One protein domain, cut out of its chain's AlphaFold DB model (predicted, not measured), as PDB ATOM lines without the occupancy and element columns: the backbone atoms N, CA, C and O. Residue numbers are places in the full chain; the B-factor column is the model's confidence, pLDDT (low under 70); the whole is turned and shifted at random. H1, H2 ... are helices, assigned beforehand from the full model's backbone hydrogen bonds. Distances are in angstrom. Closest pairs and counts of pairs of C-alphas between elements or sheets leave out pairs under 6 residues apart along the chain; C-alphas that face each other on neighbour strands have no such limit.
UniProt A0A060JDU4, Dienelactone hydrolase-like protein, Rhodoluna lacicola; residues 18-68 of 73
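This is residues 18 to 68 of the 73 residues of the protein "Dienelactone hydrolase-like protein" of Rhodoluna lacicola (UniProt A0A060JDU4). Two helices stand at opposite ends of a loose rod, short H1 at one end and long H2 at the other, with loops between them. The last part of H2, residues 57 to 67, sticks out with Ser 68. The printed part has 51 residues, with H1 then H2 along the chain and no named strand; the class is all helix. It is loose, with a radius of gyration of the C-alphas of 13.4 A, and spans 43 by 21 by 13 A, only just a rod.

Residues 18 to 32 hold no named element, from C-alpha 18 at (-53.412, 56.528, 80.264). H1 is residues 33 to 42, 13.9 A long. H2 is residues 49 to 67, 26.1 A long, ending at C-alpha 67 (-50.116, 67.159, 57.040).

H1 and H2 are apart, joined by a short link of 6 residues. Every O i to N i+4 pair is within hydrogen-bond range in H2, and 5 of 6 in H1.

The C-alphas of Val 35 and Ser 68, the two farthest apart, are 42.6 A apart. The printed part has no cut. Mean pLDDT of the printed part is 86.4; residues 31 and 41 are under 70.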
ATOM      1  N   TYR A  18     -52.172  57.176  79.839       94.50
ATOM      2  CA  TYR A  18     -53.412  56.528  80.264       94.50
ATOM      3  C   TYR A  18     -53.074  55.511  81.367       94.50
ATOM      4  O   TYR A  18     -52.631  54.404  81.043       94.50
ATOM      5  N   PRO A  19     -53.248  55.873  82.655       91.50
ATOM      6  CA  PRO A  19     -52.769  55.077  83.791       91.50
ATOM      7  C   PRO A  19     -53.297  53.638  83.826       91.50
ATOM      8  O   PRO A  19     -52.588  52.730  84.245       91.50
ATOM      9  N   ASP A  20     -54.518  53.425  83.331       88.12
ATOM     10  CA  ASP A  20     -55.207  52.131  83.373       88.12
ATOM     11  C   ASP A  20     -55.031  51.302  82.087       88.12
ATOM     12  O   ASP A  20     -55.799  50.371  81.812       88.12
ATOM     13  N   THR A  21     -54.040  51.644  81.259       90.69
ATOM     14  CA  THR A  21     -53.752  50.951  79.997       90.69
ATOM     15  C   THR A  21     -52.351  50.351  79.983       90.69
ATOM     16  O   THR A  21     -51.411  50.905  80.547       90.69
ATOM     17  N   GLY A  22     -52.215  49.210  79.306       87.44
ATOM     18  CA  GLY A  22     -50.927  48.599  78.994       87.44
ATOM     19  C   GLY A  22     -50.667  48.557  77.491       87.44
ATOM     20  O   GLY A  22     -51.369  49.180  76.693       87.44
ATOM     21  N   HIS A  23     -49.657  47.789  77.080       88.38
ATOM     22  CA  HIS A  23     -49.341  47.609  75.661       88.38
ATOM     23  C   HIS A  23     -50.569  47.120  74.867       88.38
ATOM     24  O   HIS A  23     -51.431  46.423  75.393       88.38
ATOM     25  N   ALA A  24     -50.650  47.470  73.582       88.06
ATOM     26  CA  ALA A  24     -51.732  47.048  72.685       88.06
ATOM     27  C   ALA A  24     -53.162  47.494  73.080       88.06
ATOM     28  O   ALA A  24     -54.126  46.954  72.539       88.06
ATOM     29  N   PHE A  25     -53.332  48.501  73.949       92.81
ATOM     30  CA  PHE A  25     -54.667  48.985  74.336       92.81
ATOM     31  C   PHE A  25     -55.498  49.548  73.176       92.81
ATOM     32  O   PHE A  25     -56.726  49.503  73.234       92.81
ATOM     33  N   MET A  26     -54.837  50.031  72.119       93.38
ATOM     34  CA  MET A  26     -55.493  50.544  70.915       93.38
ATOM     35  C   MET A  26     -55.984  49.443  69.965       93.38
ATOM     36  O   MET A  26     -56.732  49.734  69.031       93.38
ATOM     37  N   ASN A  27     -55.596  48.181  70.181       89.62
ATOM     38  CA  ASN A  27     -56.056  47.081  69.341       89.62
ATOM     39  C   ASN A  27     -57.509  46.724  69.694       89.62
ATOM     40  O   ASN A  27     -57.814  46.540  70.873       89.62
ATOM     41  N   PRO A  28     -58.401  46.531  68.704       83.62
ATOM     42  CA  PRO A  28     -59.798  46.172  68.968       83.62
ATOM     43  C   PRO A  28     -59.936  44.779  69.599       83.62
ATOM     44  O   PRO A  28     -60.883  44.507  70.336       83.62
ATOM     45  N   HIS A  29     -58.970  43.894  69.339       80.81
ATOM     46  CA  HIS A  29     -58.921  42.538  69.872       80.81
ATOM     47  C   HIS A  29     -57.506  42.175  70.323       80.81
ATOM     48  O   HIS A  29     -56.516  42.695  69.804       80.81
ATOM     49  N   GLN A  30     -57.410  41.242  71.273       76.31
ATOM     50  CA  GLN A  30     -56.119  40.734  71.727       76.31
ATOM     51  C   GLN A  30     -55.417  39.962  70.605       76.31
ATOM     52  O   GLN A  30     -55.944  38.969  70.102       76.31
ATOM     53  N   ALA A  31     -54.205  40.392  70.257       69.56
ATOM     54  CA  ALA A  31     -53.341  39.707  69.300       69.56
ATOM     55  C   ALA A  31     -52.487  38.613  69.982       69.56
ATOM     56  O   ALA A  31     -52.363  38.574  71.205       69.56
ATOM     57  N   GLY A  32     -51.874  37.724  69.191       71.81
ATOM     58  CA  GLY A  32     -50.897  36.732  69.679       71.81
ATOM     59  C   GLY A  32     -51.412  35.293  69.848       71.81
ATOM     60  O   GLY A  32     -50.677  34.431  70.325       71.81
ATOM     61  N   GLY A  33     -52.653  34.992  69.456       73.88
ATOM     62  CA  GLY A  33     -53.205  33.635  69.575       73.88
ATOM     63  C   GLY A  33     -53.325  33.144  71.034       73.88
ATOM     64  O   GLY A  33     -53.108  33.914  71.971       73.88
ATOM     65  N   PRO A  34     -53.694  31.871  71.264       73.62
ATOM     66  CA  PRO A  34     -54.062  31.388  72.599       73.62
ATOM     67  C   PRO A  34     -52.902  31.376  73.609       73.62
ATOM     68  O   PRO A  34     -53.119  31.648  74.790       73.62
ATOM     69  N   VAL A  35     -51.668  31.119  73.165       71.75
ATOM     70  CA  VAL A  35     -50.494  31.047  74.056       71.75
ATOM     71  C   VAL A  35     -49.901  32.437  74.303       71.75
ATOM     72  O   VAL A  35     -49.823  32.887  75.445       71.75
ATOM     73  N   PHE A  36     -49.540  33.160  73.239       72.00
ATOM     74  CA  PHE A  36     -48.886  34.466  73.367       72.00
ATOM     75  C   PHE A  36     -49.864  35.551  73.845       72.00
ATOM     76  O   PHE A  36     -49.512  36.386  74.674       72.00
ATOM     77  N   GLY A  37     -51.125  35.501  73.400       72.06
ATOM     78  CA  GLY A  37     -52.164  36.442  73.820       72.06
ATOM     79  C   GLY A  37     -52.499  36.354  75.312       72.06
ATOM     80  O   GLY A  37     -52.792  37.381  75.925       72.06
ATOM     81  N   THR A  38     -52.414  35.164  75.916       70.25
ATOM     82  CA  THR A  38     -52.605  34.971  77.365       70.25
ATOM     83  C   THR A  38     -51.456  35.584  78.160       70.25
ATOM     84  O   THR A  38     -51.702  36.313  79.119       70.25
ATOM     85  N   LEU A  39     -50.211  35.371  77.720       71.81
ATOM     86  CA  LEU A  39     -49.034  35.974  78.348       71.81
ATOM     87  C   LEU A  39     -49.083  37.511  78.285       71.81
ATOM     88  O   LEU A  39     -48.811  38.180  79.280       71.81
ATOM     89  N   LEU A  40     -49.516  38.066  77.148       70.88
ATOM     90  CA  LEU A  40     -49.729  39.505  76.971       70.88
ATOM     91  C   LEU A  40     -50.829  40.059  77.897       70.88
ATOM     92  O   LEU A  40     -50.663  41.125  78.479       70.88
ATOM     93  N   LYS A  41     -51.936  39.337  78.112       68.56
ATOM     94  CA  LYS A  41     -52.987  39.799  79.042       68.56
ATOM     95  C   LYS A  41     -52.474  39.922  80.475       68.56
ATOM     96  O   LYS A  41     -52.830  40.873  81.166       68.56
ATOM     97  N   ILE A  42     -51.650  38.971  80.915       72.56
ATOM     98  CA  ILE A  42     -51.100  38.940  82.278       72.56
ATOM     99  C   ILE A  42     -50.163  40.131  82.522       72.56
ATOM    100  O   ILE A  42     -50.138  40.661  83.628       72.56
ATOM    101  N   SER A  43     -49.453  40.615  81.498       72.88
ATOM    102  CA  SER A  43     -48.612  41.816  81.601       72.88
ATOM    103  C   SER A  43     -49.390  43.140  81.540       72.88
ATOM    104  O   SER A  43     -48.781  44.208  81.511       72.88
ATOM    105  N   GLY A  44     -50.727  43.092  81.517       75.88
ATOM    106  CA  GLY A  44     -51.593  44.267  81.404       75.88
ATOM    107  C   GLY A  44     -51.827  44.731  79.965       75.88
ATOM    108  O   GLY A  44     -52.519  45.726  79.757       75.88
ATOM    109  N   ALA A  45     -51.303  44.013  78.965       81.50
ATOM    110  CA  ALA A  45     -51.553  44.312  77.562       81.50
ATOM    111  C   ALA A  45     -52.935  43.783  77.145       81.50
ATOM    112  O   ALA A  45     -53.114  42.587  76.889       81.50
ATOM    113  N   LYS A  46     -53.932  44.671  77.127       83.25
ATOM    114  CA  LYS A  46     -55.328  44.372  76.777       83.25
ATOM    115  C   LYS A  46     -55.989  45.579  76.100       83.25
ATOM    116  O   LYS A  46     -55.604  46.702  76.424       83.25
ATOM    117  N   PRO A  47     -57.015  45.371  75.254       88.25
ATOM    118  CA  PRO A  47     -57.815  46.459  74.692       88.25
ATOM    119  C   PRO A  47     -58.407  47.383  75.766       88.25
ATOM    120  O   PRO A  47     -58.891  46.909  76.797       88.25
ATOM    121  N   ASN A  48     -58.418  48.688  75.494       92.94
ATOM    122  CA  ASN A  48     -59.171  49.692  76.246       92.94
ATOM    123  C   ASN A  48     -59.900  50.605  75.239       92.94
ATOM    124  O   ASN A  48     -59.261  51.493  74.673       92.94
ATOM    125  N   PRO A  49     -61.201  50.376  74.979       93.38
ATOM    126  CA  PRO A  49     -61.948  51.106  73.953       93.38
ATOM    127  C   PRO A  49     -61.983  52.622  74.168       93.38
ATOM    128  O   PRO A  49     -61.791  53.366  73.210       93.38
ATOM    129  N   ASP A  50     -62.158  53.074  75.411       95.31
ATOM    130  CA  ASP A  50     -62.296  54.498  75.731       95.31
ATOM    131  C   ASP A  50     -60.973  55.243  75.520       95.31
ATOM    132  O   ASP A  50     -60.920  56.262  74.831       95.31
ATOM    133  N   ALA A  51     -59.874  54.692  76.047       96.31
ATOM    134  CA  ALA A  51     -58.543  55.254  75.827       96.31
ATOM    135  C   ALA A  51     -58.123  55.163  74.352       96.31
ATOM    136  O   ALA A  51     -57.449  56.058  73.846       96.31
ATOM    137  N   SER A  52     -58.518  54.093  73.652       96.44
ATOM    138  CA  SER A  52     -58.259  53.927  72.218       96.44
ATOM    139  C   SER A  52     -58.952  55.016  71.398       96.44
ATOM    140  O   SER A  52     -58.314  55.615  70.533       96.44
ATOM    141  N   ALA A  53     -60.217  55.326  71.696       97.12
ATOM    142  CA  ALA A  53     -60.959  56.387  71.020       97.12
ATOM    143  C   ALA A  53     -60.314  57.772  71.218       97.12
ATOM    144  O   ALA A  53     -60.120  58.492  70.236       97.12
ATOM    145  N   ASP A  54     -59.915  58.122  72.451       97.75
ATOM    146  CA  ASP A  54     -59.178  59.370  72.726       97.75
ATOM    147  C   ASP A  54     -57.845  59.400  71.962       97.75
ATOM    148  O   ASP A  54     -57.543  60.362  71.255       97.75
ATOM    149  N   ALA A  55     -57.066  58.315  72.022       97.56
ATOM    150  CA  ALA A  55     -55.773  58.229  71.349       97.56
ATOM    151  C   ALA A  55     -55.892  58.382  69.824       97.56
ATOM    152  O   ALA A  55     -55.118  59.135  69.233       97.56
ATOM    153  N   TRP A  56     -56.868  57.724  69.189       97.62
ATOM    154  CA  TRP A  56     -57.122  57.874  67.753       97.62
ATOM    155  C   TRP A  56     -57.515  59.303  67.382       97.62
ATOM    156  O   TRP A  56     -56.925  59.863  66.461       97.62
ATOM    157  N   SER A  57     -58.416  59.933  68.143       98.12
ATOM    158  CA  SER A  57     -58.807  61.328  67.907       98.12
ATOM    159  C   SER A  57     -57.611  62.287  67.970       98.12
ATOM    160  O   SER A  57     -57.470  63.180  67.131       98.12
ATOM    161  N   ARG A  58     -56.693  62.079  68.922       98.00
ATOM    162  CA  ARG A  58     -55.468  62.883  69.048       98.00
ATOM    163  C   ARG A  58     -54.504  62.675  67.882       98.00
ATOM    164  O   ARG A  58     -53.953  63.650  67.381       98.00
ATOM    165  N   ILE A  59     -54.325  61.432  67.428       97.19
ATOM    166  CA  ILE A  59     -53.493  61.104  66.259       97.19
ATOM    167  C   ILE A  59     -54.037  61.793  65.004       97.19
ATOM    168  O   ILE A  59     -53.282  62.443  64.281       97.19
ATOM    169  N   GLU A  60     -55.344  61.685  64.760       96.69
ATOM    170  CA  GLU A  60     -56.007  62.323  63.620       96.69
ATOM    171  C   GLU A  60     -55.853  63.843  63.662       96.69
ATOM    172  O   GLU A  60     -55.488  64.450  62.655       96.69
ATOM    173  N   LYS A  61     -56.051  64.460  64.833       96.94
ATOM    174  CA  LYS A  61     -55.847  65.898  65.027       96.94
ATOM    175  C   LYS A  61     -54.404  66.315  64.736       96.94
ATOM    176  O   LYS A  61     -54.193  67.265  63.989       96.94
ATOM    177  N   PHE A  62     -53.420  65.596  65.277       96.56
ATOM    178  CA  PHE A  62     -52.003  65.898  65.067       96.56
ATOM    179  C   PHE A  62     -51.622  65.806  63.583       96.56
ATOM    180  O   PHE A  62     -50.963  66.696  63.043       96.56
ATOM    181  N   PHE A  63     -52.085  64.767  62.881       96.06
ATOM    182  CA  PHE A  63     -51.895  64.678  61.434       96.06
ATOM    183  C   PHE A  63     -52.635  65.781  60.681       96.06
ATOM    184  O   PHE A  63     -52.069  66.348  59.751       96.06
ATOM    185  N   GLY A  64     -53.853  66.130  61.090       95.25
ATOM    186  CA  GLY A  64     -54.602  67.248  60.523       95.25
ATOM    187  C   GLY A  64     -53.844  68.572  60.630       95.25
ATOM    188  O   GLY A  64     -53.803  69.328  59.667       95.25
ATOM    189  N   GLU A  65     -53.178  68.841  61.750       94.00
ATOM    190  CA  GLU A  65     -52.393  70.066  61.962       94.00
ATOM    191  C   GLU A  65     -51.094  70.106  61.140       94.00
ATOM    192  O   GLU A  65     -50.674  71.178  60.705       94.00
ATOM    193  N   HIS A  66     -50.455  68.955  60.909       93.94
ATOM    194  CA  HIS A  66     -49.106  68.899  60.330       93.94
ATOM    195  C   HIS A  66     -49.029  68.410  58.882       93.94
ATOM    196  O   HIS A  66     -48.042  68.688  58.201       93.94
ATOM    197  N   LEU A  67     -50.039  67.685  58.405       92.56
ATOM    198  CA  LEU A  67     -50.116  67.159  57.040       92.56
ATOM    199  C   LEU A  67     -51.208  67.828  56.206       92.56
ATOM    200  O   LEU A  67     -51.319  67.519  55.019       92.56
ATOM    201  N   SER A  68     -51.998  68.747  56.777       83.31
ATOM    202  CA  SER A  68     -52.888  69.579  55.970       83.31
ATOM    203  C   SER A  68     -52.053  70.521  55.106       83.31
ATOM    204  O   SER A  68     -51.660  71.625  55.480       83.31
TER     205      SER A  68